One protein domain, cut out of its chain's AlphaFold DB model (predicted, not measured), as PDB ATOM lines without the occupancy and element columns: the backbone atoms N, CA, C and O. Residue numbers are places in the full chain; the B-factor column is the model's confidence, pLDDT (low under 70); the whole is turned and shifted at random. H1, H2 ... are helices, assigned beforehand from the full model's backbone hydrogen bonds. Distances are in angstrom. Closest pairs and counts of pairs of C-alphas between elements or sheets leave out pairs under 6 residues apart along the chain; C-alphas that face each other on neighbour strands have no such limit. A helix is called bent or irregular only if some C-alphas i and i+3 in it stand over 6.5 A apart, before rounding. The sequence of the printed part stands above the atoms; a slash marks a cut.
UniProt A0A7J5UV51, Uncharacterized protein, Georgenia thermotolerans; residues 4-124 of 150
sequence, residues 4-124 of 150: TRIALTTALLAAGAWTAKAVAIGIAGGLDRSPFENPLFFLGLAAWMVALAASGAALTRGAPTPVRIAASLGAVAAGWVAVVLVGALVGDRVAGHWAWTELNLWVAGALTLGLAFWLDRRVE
ATOM      1  N   THR A   4     -22.869 -14.476   7.702       92.62
ATOM      2  CA  THR A   4     -22.851 -13.491   8.782       92.62
ATOM      3  C   THR A   4     -23.152 -12.069   8.302       92.62
ATOM      4  O   THR A   4     -23.969 -11.377   8.901       92.62
ATOM      5  N   ARG A   5     -22.571 -11.655   7.166       94.00
ATOM      6  CA  ARG A   5     -22.876 -10.355   6.551       94.00
ATOM      7  C   ARG A   5     -24.314 -10.301   6.051       94.00
ATOM      8  O   ARG A   5     -24.963  -9.284   6.231       94.00
ATOM      9  N   ILE A   6     -24.816 -11.401   5.475       95.75
ATOM     10  CA  ILE A   6     -26.234 -11.516   5.098       95.75
ATOM     11  C   ILE A   6     -27.103 -11.263   6.331       95.75
ATOM     12  O   ILE A   6     -27.944 -10.376   6.277       95.75
ATOM     13  N   ALA A   7     -26.844 -11.971   7.437       95.56
ATOM     14  CA  ALA A   7     -27.603 -11.819   8.675       95.56
ATOM     15  C   ALA A   7     -27.613 -10.371   9.185       95.56
ATOM     16  O   ALA A   7     -28.674  -9.856   9.531       95.56
ATOM     17  N   LEU A   8     -26.456  -9.700   9.190       96.75
ATOM     18  CA  LEU A   8     -26.341  -8.313   9.639       96.75
ATOM     19  C   LEU A   8     -27.082  -7.342   8.713       96.75
ATOM     20  O   LEU A   8     -27.882  -6.541   9.190       96.75
ATOM     21  N   THR A   9     -26.862  -7.428   7.398       97.44
ATOM     22  CA  THR A   9     -27.544  -6.564   6.426       97.44
ATOM     23  C   THR A   9     -29.058  -6.732   6.511       97.44
ATOM     24  O   THR A   9     -29.778  -5.738   6.544       97.44
ATOM     25  N   THR A  10     -29.566  -7.963   6.590       97.19
ATOM     26  CA  THR A  10     -31.014  -8.190   6.658       97.19
ATOM     27  C   THR A  10     -31.603  -7.836   8.020       97.19
ATOM     28  O   THR A  10     -32.736  -7.369   8.070       97.19
ATOM     29  N   ALA A  11     -30.846  -7.957   9.117       96.88
ATOM     30  CA  ALA A  11     -31.267  -7.440  10.420       96.88
ATOM     31  C   ALA A  11     -31.372  -5.904  10.420       96.88
ATOM     32  O   ALA A  11     -32.345  -5.357  10.934       96.88
ATOM     33  N   LEU A  12     -30.413  -5.208   9.797       97.81
ATOM     34  CA  LEU A  12     -30.461  -3.754   9.618       97.81
ATOM     35  C   LEU A  12     -31.642  -3.328   8.738       97.81
ATOM     36  O   LEU A  12     -32.328  -2.365   9.072       97.81
ATOM     37  N   LEU A  13     -31.916  -4.058   7.652       97.62
ATOM     38  CA  LEU A  13     -33.087  -3.811   6.804       97.62
ATOM     39  C   LEU A  13     -34.397  -4.011   7.571       97.62
ATOM     40  O   LEU A  13     -35.297  -3.186   7.440       97.62
ATOM     41  N   ALA A  14     -34.496  -5.057   8.396       97.19
ATOM     42  CA  ALA A  14     -35.669  -5.293   9.232       97.19
ATOM     43  C   ALA A  14     -35.899  -4.148  10.226       97.19
ATOM     44  O   ALA A  14     -36.980  -3.561  10.259       97.19
ATOM     45  N   ALA A  15     -34.857  -3.775  10.978       96.38
ATOM     46  CA  ALA A  15     -34.912  -2.669  11.929       96.38
ATOM     47  C   ALA A  15     -35.245  -1.335  11.241       96.38
ATOM     48  O   ALA A  15     -36.065  -0.566  11.742       96.38
ATOM     49  N   GLY A  16     -34.656  -1.075  10.070       97.00
ATOM     50  CA  GLY A  16     -34.932   0.113   9.266       97.00
ATOM     51  C   GLY A  16     -36.377   0.169   8.773       97.00
ATOM     52  O   GLY A  16     -37.028   1.201   8.916       97.00
ATOM     53  N   ALA A  17     -36.908  -0.944   8.259       97.31
ATOM     54  CA  ALA A  17     -38.292  -1.035   7.801       97.31
ATOM     55  C   ALA A  17     -39.290  -0.806   8.946       97.31
ATOM     56  O   ALA A  17     -40.209  -0.002   8.803       97.31
ATOM     57  N   TRP A  18     -39.088  -1.437  10.107       96.94
ATOM     58  CA  TRP A  18     -39.952  -1.223  11.275       96.94
ATOM     59  C   TRP A  18     -39.806   0.176  11.881       96.94
ATOM     60  O   TRP A  18     -40.794   0.751  12.334       96.94
ATOM     61  N   THR A  19     -38.621   0.786  11.800       95.69
ATOM     62  CA  THR A  19     -38.440   2.196  12.184       95.69
ATOM     63  C   THR A  19     -39.211   3.126  11.253       95.69
ATOM     64  O   THR A  19     -39.955   3.986  11.721       95.69
ATOM     65  N   ALA A  20     -39.102   2.926   9.938       96.75
ATOM     66  CA  ALA A  20     -39.875   3.682   8.959       96.75
ATOM     67  C   ALA A  20     -41.389   3.485   9.160       96.75
ATOM     68  O   ALA A  20     -42.143   4.452   9.068       96.75
ATOM     69  N   LYS A  21     -41.826   2.262   9.503       95.94
ATOM     70  CA  LYS A  21     -43.223   1.949   9.846       95.94
ATOM     71  C   LYS A  21     -43.693   2.798  11.025       95.94
ATOM     72  O   LYS A  21     -44.703   3.485  10.915       95.94
ATOM     73  N   ALA A  22     -42.944   2.794  12.127       94.25
ATOM     74  CA  ALA A  22     -43.291   3.548  13.328       94.25
ATOM     75  C   ALA A  22     -43.355   5.063  13.076       94.25
ATOM     76  O   ALA A  22     -44.266   5.732  13.560       94.25
ATOM     77  N   VAL A  23     -42.437   5.605  12.268       95.69
ATOM     78  CA  VAL A  23     -42.486   7.013  11.838       95.69
ATOM     79  C   VAL A  23     -43.746   7.286  11.015       95.69
ATOM     80  O   VAL A  23     -44.431   8.277  11.258       95.69
ATOM     81  N   ALA A  24     -44.091   6.400  10.078       95.31
ATOM     82  CA  ALA A  24     -45.281   6.547   9.248       95.31
ATOM     83  C   ALA A  24     -46.582   6.505  10.073       95.31
ATOM     84  O   ALA A  24     -47.477   7.307   9.816       95.31
ATOM     85  N   ILE A  25     -46.669   5.624  11.078       94.62
ATOM     86  CA  ILE A  25     -47.775   5.572  12.052       94.62
ATOM     87  C   ILE A  25     -47.854   6.885  12.842       94.62
ATOM     88  O   ILE A  25     -48.923   7.486  12.948       94.62
ATOM     89  N   GLY A  26     -46.717   7.356  13.365       93.69
ATOM     90  CA  GLY A  26     -46.642   8.592  14.142       93.69
ATOM     91  C   GLY A  26     -47.100   9.820  13.351       93.69
ATOM     92  O   GLY A  26     -47.914  10.596  13.847       93.69
ATOM     93  N   ILE A  27     -46.643   9.966  12.101       96.38
ATOM     94  CA  ILE A  27     -47.046  11.064  11.204       96.38
ATOM     95  C   ILE A  27     -48.537  10.982  10.857       96.38
ATOM     96  O   ILE A  27     -49.207  12.010  10.793       96.38
ATOM     97  N   ALA A  28     -49.070   9.775  10.653       95.25
ATOM     98  CA  ALA A  28     -50.481   9.566  10.332       95.25
ATOM     99  C   ALA A  28     -51.422   9.705  11.549       95.25
ATOM    100  O   ALA A  28     -52.641   9.631  11.396       95.25
ATOM    101  N   GLY A  29     -50.876   9.931  12.750       93.62
ATOM    102  CA  GLY A  29     -51.647  10.157  13.971       93.62
ATOM    103  C   GLY A  29     -52.133   8.885  14.669       93.62
ATOM    104  O   GLY A  29     -53.051   8.963  15.483       93.62
ATOM    105  N   GLY A  30     -51.545   7.721  14.376       90.75
ATOM    106  CA  GLY A  30     -51.865   6.455  15.042       90.75
ATOM    107  C   GLY A  30     -51.944   5.255  14.097       90.75
ATOM    108  O   GLY A  30     -51.738   5.382  12.890       90.75
ATOM    109  N   LEU A  31     -52.210   4.081  14.679       89.75
ATOM    110  CA  LEU A  31     -52.334   2.805  13.957       89.75
ATOM    111  C   LEU A  31     -53.451   2.856  12.920       89.75
ATOM    112  O   LEU A  31     -54.442   3.569  13.101       89.75
ATOM    113  N   ASP A  32     -53.284   2.084  11.850       91.38
ATOM    114  CA  ASP A  32     -54.240   1.904  10.756       91.38
ATOM    115  C   ASP A  32     -54.551   3.192   9.972       91.38
ATOM    116  O   ASP A  32     -55.478   3.245   9.161       91.38
ATOM    117  N   ARG A  33     -53.771   4.260  10.187       93.12
ATOM    118  CA  ARG A  33     -53.919   5.545   9.482       93.12
ATOM    119  C   ARG A  33     -52.964   5.699   8.305       93.12
ATOM    120  O   ARG A  33     -53.197   6.550   7.449       93.12
ATOM    121  N   SER A  34     -51.892   4.908   8.252       94.50
ATOM    122  CA  SER A  34     -50.860   5.024   7.220       94.50
ATOM    123  C   SER A  34     -50.961   3.907   6.176       94.50
ATOM    124  O   SER A  34     -50.911   2.733   6.542       94.50
ATOM    125  N   PRO A  35     -50.981   4.219   4.864       95.62
ATOM    126  CA  PRO A  35     -50.948   3.191   3.820       95.62
ATOM    127  C   PRO A  35     -49.618   2.417   3.788       95.62
ATOM    128  O   PRO A  35     -49.537   1.345   3.192       95.62
ATOM    129  N   PHE A  36     -48.570   2.946   4.428       96.19
ATOM    130  CA  PHE A  36     -47.249   2.319   4.486       96.19
ATOM    131  C   PHE A  36     -47.087   1.335   5.645       96.19
ATOM    132  O   PHE A  36     -46.088   0.619   5.683       96.19
ATOM    133  N   GLU A  37     -48.056   1.260   6.560       92.50
ATOM    134  CA  GLU A  37     -47.958   0.431   7.758       92.50
ATOM    135  C   GLU A  37     -47.744  -1.054   7.423       92.50
ATOM    136  O   GLU A  37     -46.742  -1.654   7.823       92.50
ATOM    137  N   ASN A  38     -48.641  -1.625   6.616       95.38
ATOM    138  CA  ASN A  38     -48.580  -3.030   6.219       95.38
ATOM    139  C   ASN A  38     -47.384  -3.342   5.301       95.38
ATOM    140  O   ASN A  38     -46.655  -4.293   5.595       95.38
ATOM    141  N   PRO A  39     -47.104  -2.566   4.231       97.50
ATOM    142  CA  PRO A  39     -45.932  -2.806   3.389       97.50
ATOM    143  C   PRO A  39     -44.612  -2.826   4.170       97.50
ATOM    144  O   PRO A  39     -43.801  -3.733   3.980       97.50
ATOM    145  N   LEU A  40     -44.401  -1.862   5.074       96.81
ATOM    146  CA  LEU A  40     -43.172  -1.779   5.867       96.81
ATOM    147  C   LEU A  40     -43.099  -2.877   6.932       96.81
ATOM    148  O   LEU A  40     -42.017  -3.412   7.178       96.81
ATOM    149  N   PHE A  41     -44.237  -3.267   7.514       95.81
ATOM    150  CA  PHE A  41     -44.312  -4.429   8.397       95.81
ATOM    151  C   PHE A  41     -43.856  -5.709   7.687       95.81
ATOM    152  O   PHE A  41     -42.944  -6.379   8.175       95.81
ATOM    153  N   PHE A  42     -44.435  -6.025   6.523       97.38
ATOM    154  CA  PHE A  42     -44.108  -7.243   5.775       97.38
ATOM    155  C   PHE A  42     -42.685  -7.233   5.224       97.38
ATOM    156  O   PHE A  42     -42.013  -8.265   5.258       97.38
ATOM    157  N   LEU A  43     -42.197  -6.077   4.766       97.81
ATOM    158  CA  LEU A  43     -40.805  -5.921   4.355       97.81
ATOM    159  C   LEU A  43     -39.855  -6.232   5.516       97.81
ATOM    160  O   LEU A  43     -38.913  -7.013   5.355       97.81
ATOM    161  N   GLY A  44     -40.125  -5.662   6.693       97.25
ATOM    162  CA  GLY A  44     -39.330  -5.923   7.886       97.25
ATOM    163  C   GLY A  44     -39.417  -7.380   8.340       97.25
ATOM    164  O   GLY A  44     -38.390  -7.978   8.649       97.25
ATOM    165  N   LEU A  45     -40.604  -7.991   8.282       96.44
ATOM    166  CA  LEU A  45     -40.823  -9.401   8.615       96.44
ATOM    167  C   LEU A  45     -40.028 -10.340   7.698       96.44
ATOM    168  O   LEU A  45     -39.344 -11.244   8.180       96.44
ATOM    169  N   ALA A  46     -40.074 -10.110   6.384       97.81
ATOM    170  CA  ALA A  46     -39.322 -10.899   5.415       97.81
ATOM    171  C   ALA A  46     -37.808 -10.774   5.649       97.81
ATOM    172  O   ALA A  46     -37.100 -11.782   5.712       97.81
ATOM    173  N   ALA A  47     -37.311  -9.548   5.844       97.94
ATOM    174  CA  ALA A  47     -35.903  -9.304   6.142       97.94
ATOM    175  C   ALA A  47     -35.472  -9.961   7.467       97.94
ATOM    176  O   ALA A  47     -34.402 -10.572   7.544       97.94
ATOM    177  N   TRP A  48     -36.322  -9.910   8.491       98.06
ATOM    178  CA  TRP A  48     -36.075 -10.520   9.792       98.06
ATOM    179  C   TRP A  48     -35.993 -12.049   9.718       98.06
ATOM    180  O   TRP A  48     -35.058 -12.642  10.260       98.06
ATOM    181  N   MET A  49     -36.896 -12.697   8.975       97.88
ATOM    182  CA  MET A  49     -36.833 -14.144   8.731       97.88
ATOM    183  C   MET A  49     -35.520 -14.557   8.059       97.88
ATOM    184  O   MET A  49     -34.891 -15.534   8.472       97.88
ATOM    185  N   VAL A  50     -35.071 -13.797   7.053       98.06
ATOM    186  CA  VAL A  50     -33.778 -14.043   6.400       98.06
ATOM    187  C   VAL A  50     -32.624 -13.844   7.386       98.06
ATOM    188  O   VAL A  50     -31.699 -14.657   7.402       98.06
ATOM    189  N   ALA A  51     -32.693 -12.827   8.252       97.75
ATOM    190  CA  ALA A  51     -31.678 -12.575   9.271       97.75
ATOM    191  C   ALA A  51     -31.542 -13.740  10.263       97.75
ATOM    192  O   ALA A  51     -30.424 -14.175  10.555       97.75
ATOM    193  N   LEU A  52     -32.663 -14.287  10.738       97.94
ATOM    194  CA  LEU A  52     -32.677 -15.444  11.636       97.94
ATOM    195  C   LEU A  52     -32.133 -16.700  10.954       97.94
ATOM    196  O   LEU A  52     -31.243 -17.355  11.500       97.94
ATOM    197  N   ALA A  53     -32.601 -17.005   9.741       97.81
ATOM    198  CA  ALA A  53     -32.123 -18.158   8.983       97.81
ATOM    199  C   ALA A  53     -30.610 -18.070   8.721       97.81
ATOM    200  O   ALA A  53     -29.865 -19.019   8.976       97.81
ATOM    201  N   ALA A  54     -30.128 -16.902   8.283       97.38
ATOM    202  CA  ALA A  54     -28.710 -16.657   8.052       97.38
ATOM    203  C   ALA A  54     -27.882 -16.749   9.346       97.38
ATOM    204  O   ALA A  54     -26.770 -17.282   9.316       97.38
ATOM    205  N   SER A  55     -28.430 -16.302  10.481       97.19
ATOM    206  CA  SER A  55     -27.799 -16.436  11.801       97.19
ATOM    207  C   SER A  55     -27.673 -17.902  12.224       97.19
ATOM    208  O   SER A  55     -26.592 -18.327  12.632       97.19
ATOM    209  N   GLY A  56     -28.726 -18.708  12.050       96.69
ATOM    210  CA  GLY A  56     -28.693 -20.153  12.308       96.69
ATOM    211  C   GLY A  56     -27.661 -20.881  11.440       96.69
ATOM    212  O   GLY A  56     -26.852 -21.669  11.942       96.69
ATOM    213  N   ALA A  57     -27.607 -20.551  10.147       96.06
ATOM    214  CA  ALA A  57     -26.592 -21.069   9.231       96.06
ATOM    215  C   ALA A  57     -25.164 -20.628   9.604       96.06
ATOM    216  O   ALA A  57     -24.215 -21.388   9.405       96.06
ATOM    217  N   ALA A  58     -24.992 -19.404  10.117       95.00
ATOM    218  CA  ALA A  58     -23.699 -18.877  10.545       95.00
ATOM    219  C   ALA A  58     -23.201 -19.541  11.839       95.00
ATOM    220  O   ALA A  58     -22.019 -19.872  11.929       95.00
ATOM    221  N   LEU A  59     -24.096 -19.806  12.798       94.94
ATOM    222  CA  LEU A  59     -23.787 -20.537  14.037       94.94
ATOM    223  C   LEU A  59     -23.292 -21.965  13.772       94.94
ATOM    224  O   LEU A  59     -22.484 -22.496  14.526       94.94
ATOM    225  N   THR A  60     -23.748 -22.573  12.678       95.38
ATOM    226  CA  THR A  60     -23.452 -23.965  12.310       95.38
ATOM    227  C   THR A  60     -22.537 -24.079  11.090       95.38
ATOM    228  O   THR A  60     -22.531 -25.093  10.398       95.38
ATOM    229  N   ARG A  61     -21.720 -23.056  10.812       90.69
ATOM    230  CA  ARG A  61     -20.894 -22.976   9.593       90.69
ATOM    231  C   ARG A  61     -20.005 -24.201   9.330       90.69
ATOM    232  O   ARG A  61     -19.796 -24.541   8.172       90.69
ATOM    233  N   GLY A  62     -19.475 -24.831  10.380       91.06
ATOM    234  CA  GLY A  62     -18.620 -26.023  10.279       91.06
ATOM    235  C   GLY A  62     -19.373 -27.356  10.215       91.06
ATOM    236  O   GLY A  62     -18.740 -28.401  10.131       91.06
ATOM    237  N   ALA A  63     -20.705 -27.337  10.286       95.00
ATOM    238  CA  ALA A  63     -21.545 -28.530  10.296       95.00
ATOM    239  C   ALA A  63     -21.968 -28.948   8.870       95.00
ATOM    240  O   ALA A  63     -21.981 -28.114   7.956       95.00
ATOM    241  N   PRO A  64     -22.365 -30.218   8.658       96.81
ATOM    242  CA  PRO A  64     -22.877 -30.676   7.368       96.81
ATOM    243  C   PRO A  64     -24.184 -29.964   6.977       96.81
ATOM    244  O   PRO A  64     -24.938 -29.483   7.827       96.81
ATOM    245  N   THR A  65     -24.480 -29.918   5.672       96.44
ATOM    246  CA  THR A  65     -25.621 -29.179   5.095       96.44
ATOM    247  C   THR A  65     -26.968 -29.431   5.788       96.44
ATOM    248  O   THR A  65     -27.649 -28.446   6.077       96.44
ATOM    249  N   PRO A  66     -27.362 -30.676   6.134       97.25
ATOM    250  CA  PRO A  66     -28.640 -30.921   6.809       97.25
ATOM    251  C   PRO A  66     -28.745 -30.229   8.173       97.25
ATOM    252  O   PRO A  66     -29.778 -29.649   8.496       97.25
ATOM    253  N   VAL A  67     -27.653 -30.214   8.947       97.56
ATOM    254  CA  VAL A  67     -27.599 -29.552  10.260       97.56
ATOM    255  C   VAL A  67     -27.725 -28.040  10.103       97.56
ATOM    256  O   VAL A  67     -28.419 -27.394  10.881       97.56
ATOM    257  N   ARG A  68     -27.115 -27.468   9.060       95.94
ATOM    258  CA  ARG A  68     -27.224 -26.031   8.760       95.94
ATOM    259  C   ARG A  68     -28.643 -25.624   8.380       95.94
ATOM    260  O   ARG A  68     -29.115 -24.578   8.827       95.94
ATOM    261  N   ILE A  69     -29.329 -26.444   7.585       97.50
ATOM    262  CA  ILE A  69     -30.739 -26.225   7.233       97.50
ATOM    263  C   ILE A  69     -31.603 -26.305   8.494       97.50
ATOM    264  O   ILE A  69     -32.359 -25.374   8.769       97.50
ATOM    265  N   ALA A  70     -31.433 -27.356   9.303       97.69
ATOM    266  CA  ALA A  70     -32.169 -27.526  10.554       97.69
ATOM    267  C   ALA A  70     -31.944 -26.354  11.522       97.69
ATOM    268  O   ALA A  70     -32.902 -25.828  12.081       97.69
ATOM    269  N   ALA A  71     -30.705 -25.881  11.664       97.31
ATOM    270  CA  ALA A  71     -30.383 -24.724  12.496       97.31
ATOM    271  C   ALA A  71     -30.990 -23.418  11.960       97.31
ATOM    272  O   ALA A  71     -31.426 -22.583  12.745       97.31
ATOM    273  N   SER A  72     -31.046 -23.243  10.637       97.31
ATOM    274  CA  SER A  72     -31.674 -22.070  10.012       97.31
ATOM    275  C   SER A  72     -33.178 -22.035  10.293       97.31
ATOM    276  O   SER A  72     -33.701 -21.015  10.735       97.31
ATOM    277  N   LEU A  73     -33.863 -23.164  10.094       98.06
ATOM    278  CA  LEU A  73     -35.292 -23.301  10.392       98.06
ATOM    279  C   LEU A  73     -35.567 -23.164  11.894       98.06
ATOM    280  O   LEU A  73     -36.488 -22.453  12.294       98.06
ATOM    281  N   GLY A  74     -34.731 -23.787  12.726       97.94
ATOM    282  CA  GLY A  74     -34.808 -23.692  14.181       97.94
ATOM    283  C   GLY A  74     -34.633 -22.262  14.688       97.94
ATOM    284  O   GLY A  74     -35.364 -21.848  15.580       97.94
ATOM    285  N   ALA A  75     -33.733 -21.474  14.092       97.31
ATOM    286  CA  ALA A  75     -33.556 -20.063  14.438       97.31
ATOM    287  C   ALA A  75     -34.794 -19.221  14.092       97.31
ATOM    288  O   ALA A  75     -35.201 -18.380  14.892       97.31
ATOM    289  N   VAL A  76     -35.427 -19.471  12.938       97.56
ATOM    290  CA  VAL A  76     -36.693 -18.817  12.566       97.56
ATOM    291  C   VAL A  76     -37.798 -19.181  13.560       97.56
ATOM    292  O   VAL A  76     -38.466 -18.292  14.083       97.56
ATOM    293  N   ALA A  77     -37.956 -20.468  13.877       97.62
ATOM    294  CA  ALA A  77     -38.942 -20.933  14.851       97.62
ATOM    295  C   ALA A  77     -38.702 -20.344  16.252       97.62
ATOM    296  O   ALA A  77     -39.638 -19.868  16.891       97.62
ATOM    297  N   ALA A  78     -37.449 -20.306  16.712       95.88
ATOM    298  CA  ALA A  78     -37.079 -19.700  17.989       95.88
ATOM    299  C   ALA A  78     -37.386 -18.194  18.024       95.88
ATOM    300  O   ALA A  78     -37.881 -17.697  19.034       95.88
ATOM    301  N   GLY A  79     -37.154 -17.478  16.918       94.50
ATOM    302  CA  GLY A  79     -37.547 -16.076  16.783       94.50
ATOM    303  C   GLY A  79     -39.056 -15.880  16.934       94.50
ATOM    304  O   GLY A  79     -39.484 -15.010  17.690       94.50
ATOM    305  N   TRP A  80     -39.867 -16.719  16.285       94.44
ATOM    306  CA  TRP A  80     -41.326 -16.696  16.446       94.44
ATOM    307  C   TRP A  80     -41.763 -16.956  17.888       94.44
ATOM    308  O   TRP A  80     -42.587 -16.214  18.421       94.44
ATOM    309  N   VAL A  81     -41.178 -17.962  18.545       94.00
ATOM    310  CA  VAL A  81     -41.444 -18.244  19.964       94.00
ATOM    311  C   VAL A  81     -41.101 -17.032  20.829       94.00
ATOM    312  O   VAL A  81     -41.895 -16.659  21.689       94.00
ATOM    313  N   ALA A  82     -39.970 -16.365  20.579       90.69
ATOM    314  CA  ALA A  82     -39.591 -15.160  21.311       90.69
ATOM    315  C   ALA A  82     -40.619 -14.028  21.141       90.69
ATOM    316  O   ALA A  82     -40.992 -13.402  22.129       90.69
ATOM    317  N   VAL A  83     -41.132 -13.799  19.926       90.06
ATOM    318  CA  VAL A  83     -42.189 -12.800  19.674       90.06
ATOM    319  C   VAL A  83     -43.461 -13.121  20.462       90.06
ATOM    320  O   VAL A  83     -44.017 -12.231  21.106       90.06
ATOM    321  N   VAL A  84     -43.901 -14.384  20.456       90.06
ATOM    322  CA  VAL A  84     -45.086 -14.831  21.212       90.06
ATOM    323  C   VAL A  84     -44.887 -14.632  22.715       90.06
ATOM    324  O   VAL A  84     -45.769 -14.098  23.385       90.06
ATOM    325  N   LEU A  85     -43.719 -15.006  23.247       89.56
ATOM    326  CA  LEU A  85     -43.398 -14.835  24.664       89.56
ATOM    327  C   LEU A  85     -43.358 -13.360  25.068       89.56
ATOM    328  O   LEU A  85     -43.909 -13.007  26.106       89.56
ATOM    329  N   VAL A  86     -42.757 -12.489  24.253       87.12
ATOM    330  CA  VAL A  86     -42.761 -11.040  24.509       87.12
ATOM    331  C   VAL A  86     -44.190 -10.505  24.511       87.12
ATOM    332  O   VAL A  86     -44.555  -9.782  25.433       87.12
ATOM    333  N   GLY A  87     -45.022 -10.906  23.545       84.19
ATOM    334  CA  GLY A  87     -46.440 -10.539  23.525       84.19
ATOM    335  C   GLY A  87     -47.175 -10.963  24.801       84.19
ATOM    336  O   GLY A  87     -47.872 -10.152  25.406       84.19
ATOM    337  N   ALA A  88     -46.957 -12.196  25.263       85.62
ATOM    338  CA  ALA A  88     -47.561 -12.713  26.493       85.62
ATOM    339  C   ALA A  88     -47.066 -11.998  27.767       85.62
ATOM    340  O   ALA A  88     -47.836 -11.818  28.709       85.62
ATOM    341  N   LEU A  89     -45.793 -11.589  27.806       83.12
ATOM    342  CA  LEU A  89     -45.198 -10.876  28.942       83.12
ATOM    343  C   LEU A  89     -45.668  -9.422  29.036       83.12
ATOM    344  O   LEU A  89     -45.863  -8.906  30.138       83.12
ATOM    345  N   VAL A  90     -45.819  -8.763  27.888       77.56
ATOM    346  CA  VAL A  90     -46.247  -7.363  27.799       77.56
ATOM    347  C   VAL A  90     -47.758  -7.259  28.040       77.56
ATOM    348  O   VAL A  90     -48.184  -6.429  28.845       77.56
ATOM    349  N   GLY A  91     -48.551  -8.154  27.437       67.69
ATOM    350  CA  GLY A  91     -50.003  -8.253  27.619       67.69
ATOM    351  C   GLY A  91     -50.765  -6.934  27.414       67.69
ATOM    352  O   GLY A  91     -50.244  -5.964  26.869       67.69
ATOM    353  N   ASP A  92     -51.997  -6.870  27.930       66.19
ATOM    354  CA  ASP A  92     -52.842  -5.659  27.897       66.19
ATOM    355  C   ASP A  92     -52.361  -4.543  28.842       66.19
ATOM    356  O   ASP A  92     -52.918  -3.448  28.872       66.19
ATOM    357  N   ARG A  93     -51.310  -4.788  29.636       64.12
ATOM    358  CA  ARG A  93     -50.861  -3.892  30.720       64.12
ATOM    359  C   ARG A  93     -50.334  -2.544  30.231       64.12
ATOM    360  O   ARG A  93     -50.133  -1.639  31.034       64.12
ATOM    361  N   VAL A  94     -50.090  -2.428  28.931       66.12
ATOM    362  CA  VAL A  94     -49.531  -1.241  28.280       66.12
ATOM    363  C   VAL A  94     -50.405  -0.775  27.104       66.12
ATOM    364  O   VAL A  94     -50.007   0.088  26.320       66.12
ATOM    365  N   ALA A  95     -51.619  -1.329  26.992       59.34
ATOM    366  CA  ALA A  95     -52.597  -1.006  25.962       59.34
ATOM    367  C   ALA A  95     -53.169   0.400  26.201       59.34
ATOM    368  O   ALA A  95     -54.076   0.615  26.998       59.34
ATOM    369  N   GLY A  96     -52.596   1.388  25.524       71.06
ATOM    370  CA  GLY A  96     -53.064   2.775  25.591       71.06
ATOM    371  C   GLY A  96     -52.367   3.700  24.602       71.06
ATOM    372  O   GLY A  96     -52.909   4.736  24.238       71.06
ATOM    373  N   HIS A  97     -51.188   3.305  24.113       81.19
ATOM    374  CA  HIS A  97     -50.471   4.026  23.071       81.19
ATOM    375  C   HIS A  97     -49.942   3.046  22.020       81.19
ATOM    376  O   HIS A  97     -49.415   1.990  22.368       81.19
ATOM    377  N   TRP A  98     -50.031   3.417  20.742       82.94
ATOM    378  CA  TRP A  98     -49.609   2.578  19.614       82.94
ATOM    379  C   TRP A  98     -48.138   2.142  19.692       82.94
ATOM    380  O   TRP A  98     -47.758   1.076  19.230       82.94
ATOM    381  N   ALA A  99     -47.279   2.951  20.310       82.31
ATOM    382  CA  ALA A  99     -45.874   2.587  20.481       82.31
ATOM    383  C   ALA A  99     -45.703   1.302  21.317       82.31
ATOM    384  O   ALA A  99     -44.772   0.534  21.088       82.31
ATOM    385  N   TRP A 100     -46.613   1.053  22.263       82.44
ATOM    386  CA  TRP A 100     -46.567  -0.127  23.121       82.44
ATOM    387  C   TRP A 100     -47.084  -1.385  22.432       82.44
ATOM    388  O   TRP A 100     -46.578  -2.472  22.706       82.44
ATOM    389  N   THR A 101     -48.030  -1.254  21.500       80.75
ATOM    390  CA  THR A 101     -48.516  -2.390  20.699       80.75
ATOM    391  C   THR A 101     -47.447  -2.908  19.734       80.75
ATOM    392  O   THR A 101     -47.497  -4.062  19.326       80.75
ATOM    393  N   GLU A 102     -46.441  -2.087  19.425       85.69
ATOM    394  CA  GLU A 102     -45.306  -2.422  18.557       85.69
ATOM    395  C   GLU A 102     -44.076  -2.939  19.335       85.69
ATOM    396  O   GLU A 102     -43.029  -3.217  18.747       85.69
ATOM    397  N   LEU A 103     -44.148  -3.061  20.667       86.31
ATOM    398  CA  LEU A 103     -42.989  -3.394  21.508       86.31
ATOM    399  C   LEU A 103     -42.355  -4.749  21.150       86.31
ATOM    400  O   LEU A 103     -41.133  -4.900  21.185       86.31
ATOM    401  N   ASN A 104     -43.171  -5.729  20.764       86.62
ATOM    402  CA  ASN A 104     -42.708  -7.043  20.317       86.62
ATOM    403  C   ASN A 104     -41.765  -6.956  19.102       86.62
ATOM    404  O   ASN A 104     -40.750  -7.653  19.071       86.62
ATOM    405  N   LEU A 105     -42.056  -6.074  18.142       87.38
ATOM    406  CA  LEU A 105     -41.241  -5.843  16.947       87.38
ATOM    407  C   LEU A 105     -39.906  -5.196  17.307       87.38
ATOM    408  O   LEU A 105     -38.860  -5.629  16.822       87.38
ATOM    409  N   TRP A 106     -39.918  -4.220  18.215       89.44
ATOM    410  CA  TRP A 106     -38.695  -3.576  18.694       89.44
ATOM    411  C   TRP A 106     -37.773  -4.548  19.422       89.44
ATOM    412  O   TRP A 106     -36.576  -4.597  19.134       89.44
ATOM    413  N   VAL A 107     -38.327  -5.366  20.322       91.06
ATOM    414  CA  VAL A 107     -37.555  -6.382  21.046       91.06
ATOM    415  C   VAL A 107     -37.001  -7.425  20.075       91.06
ATOM    416  O   VAL A 107     -35.806  -7.723  20.116       91.06
ATOM    417  N   ALA A 108     -37.824  -7.939  19.157       91.25
ATOM    418  CA  ALA A 108     -37.381  -8.905  18.154       91.25
ATOM    419  C   ALA A 108     -36.271  -8.337  17.254       91.25
ATOM    420  O   ALA A 108     -35.254  -9.001  17.018       91.25
ATOM    421  N   GLY A 109     -36.432  -7.092  16.799       92.69
ATOM    422  CA  GLY A 109     -35.458  -6.383  15.976       92.69
ATOM    423  C   GLY A 109     -34.135  -6.175  16.703       92.69
ATOM    424  O   GLY A 109     -33.086  -6.537  16.173       92.69
ATOM    425  N   ALA A 110     -34.178  -5.680  17.942       94.75
ATOM    426  CA  ALA A 110     -32.993  -5.439  18.761       94.75
ATOM    427  C   ALA A 110     -32.224  -6.733  19.069       94.75
ATOM    428  O   ALA A 110     -31.006  -6.780  18.888       94.75
ATOM    429  N   LEU A 111     -32.922  -7.801  19.477       94.75
ATOM    430  CA  LEU A 111     -32.298  -9.098  19.757       94.75
ATOM    431  C   LEU A 111     -31.627  -9.684  18.512       94.75
ATOM    432  O   LEU A 111     -30.500 -10.176  18.579       94.75
ATOM    433  N   THR A 112     -32.296  -9.599  17.364       95.56
ATOM    434  CA  THR A 112     -31.784 -10.162  16.108       95.56
ATOM    435  C   THR A 112     -30.608  -9.359  15.573       95.56
ATOM    436  O   THR A 112     -29.612  -9.940  15.146       95.56
ATOM    437  N   LEU A 113     -30.680  -8.028  15.650       96.19
ATOM    438  CA  LEU A 113     -29.572  -7.152  15.288       96.19
ATOM    439  C   LEU A 113     -28.364  -7.373  16.203       96.19
ATOM    440  O   LEU A 113     -27.243  -7.494  15.711       96.19
ATOM    441  N   GLY A 114     -28.589  -7.495  17.515       96.75
ATOM    442  CA  GLY A 114     -27.545  -7.807  18.491       96.75
ATOM    443  C   GLY A 114     -26.866  -9.148  18.209       96.75
ATOM    444  O   GLY A 114     -25.635  -9.220  18.190       96.75
ATOM    445  N   LEU A 115     -27.647 -10.193  17.914       96.06
ATOM    446  CA  LEU A 115     -27.122 -11.503  17.523       96.06
ATOM    447  C   LEU A 115     -26.299 -11.421  16.231       96.06
ATOM    448  O   LEU A 115     -25.178 -11.928  16.185       96.06
ATOM    449  N   ALA A 116     -26.829 -10.774  15.192       96.00
ATOM    450  CA  ALA A 116     -26.151 -10.652  13.907       96.00
ATOM    451  C   ALA A 116     -24.836  -9.865  14.026       96.00
ATOM    452  O   ALA A 116     -23.810 -10.288  13.494       96.00
ATOM    453  N   PHE A 117     -24.841  -8.769  14.787       96.50
ATOM    454  CA  PHE A 117     -23.649  -7.973  15.074       96.50
ATOM    455  C   PHE A 117     -22.591  -8.769  15.850       96.50
ATOM    456  O   PHE A 117     -21.403  -8.737  15.526       96.50
ATOM    457  N   TRP A 118     -23.015  -9.532  16.857       96.56
ATOM    458  CA  TRP A 118     -22.120 -10.398  17.619       96.56
ATOM    459  C   TRP A 118     -21.496 -11.500  16.752       96.56
ATOM    460  O   TRP A 118     -20.300 -11.782  16.880       96.56
ATOM    461  N   LEU A 119     -22.272 -12.101  15.844       94.44
ATOM    462  CA  LEU A 119     -21.756 -13.081  14.889       94.44
ATOM    463  C   LEU A 119     -20.712 -12.460  13.952       94.44
ATOM    464  O   LEU A 119     -19.696 -13.101  13.681       94.44
ATOM    465  N   ASP A 120     -20.937 -11.233  13.475       92.75
ATOM    466  CA  ASP A 120     -20.017 -10.521  12.575       92.75
ATOM    467  C   ASP A 120     -18.661 -10.275  13.236       92.75
ATOM    468  O   ASP A 120     -17.625 -10.701  12.717       92.75
ATOM    469  N   ARG A 121     -18.677  -9.769  14.474       91.75
ATOM    470  CA  ARG A 121     -17.451  -9.565  15.259       91.75
ATOM    471  C   ARG A 121     -16.677 -10.846  15.542       91.75
ATOM    472  O   ARG A 121     -15.444 -10.830  15.586       91.75
ATOM    473  N   ARG A 122     -17.369 -11.973  15.729       88.44
ATOM    474  CA  ARG A 122     -16.708 -13.274  15.923       88.44
ATOM    475  C   ARG A 122     -15.932 -13.721  14.691       88.44
ATOM    476  O   ARG A 122     -14.859 -14.300  14.846       88.44
ATOM    477  N   VAL A 123     -16.458 -13.462  13.495       83.88
ATOM    478  CA  VAL A 123     -15.770 -13.810  12.247       83.88
ATOM    479  C   VAL A 123     -14.550 -12.919  12.042       83.88
ATOM    480  O   VAL A 123     -13.464 -13.443  11.818       83.88
ATOM    481  N   GLU A 124     -14.700 -11.605  12.205       79.25
ATOM    482  CA  GLU A 124     -13.597 -10.645  12.054       79.25
ATOM    483  C   GLU A 124     -12.417 -10.976  12.987       79.25
ATOM    484  O   GLU A 124     -11.265 -11.050  12.560       79.25
TER     485      GLU A 124
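This is residues 4 to 124 of the 150 residues of an uncharacterized protein of Georgenia thermotolerans (UniProt A0A7J5UV51). Three long helices, H1, H2 and H5, make an elongated bundle in which H1 and H2 form a helical hairpin, and a fourth long helix, H3, packs slantwise on H2 and H5 and stays apart from H1. The short H4 sits near one end, between H3 and H5 in the chain. The printed part has 121 residues with five named helices, H1 to H5 in order, and no named strand; the class is all helix. It is compact, with a radius of gyration of the C-alphas of 15.5 A and spans of 49 by 26 by 22 A.

Find C-alpha 4 at (-22.851, -13.491, 8.782); from there H1 runs 34.6 A to residue 27. H2, residues 37 to 59, covers 32.6 A. H3, residues 65 to 94, covers 43.5 A; it has a kink of 33 degrees near residue 88 and is irregular, with C-alphas 89 and 92 9.3 A apart. After H4, residues 98 to 101, H5 runs 31.7 A from residue 103 to C-alpha 124 at (-13.597, -10.645, 12.054).

Look at Ala 14 and Gly 44, the closest C-alphas of H1 and H2, 4.0 A apart: these helices touch at a shallow tilt of 20 degrees, opposite ways. H5 touches H1 at Ala 116 and Leu 8, 4.9 A between closest C-alphas. H3 touches H2 with residues 68 to 79 alone, closest at the C-alphas of Ser 72 and Ala 53, 4.1 A. H1 and H3 are apart. Every O i to N i+4 pair is within hydrogen-bond range in H1, H2 and H5, and 23 of 26 in H3; H4 is too short for one.

The C-alphas farthest apart, of Gly 29 and Pro 64, are 50.4 A apart. The printed part has no cut and no long link. Residues 91 to 95 have pLDDT under 70.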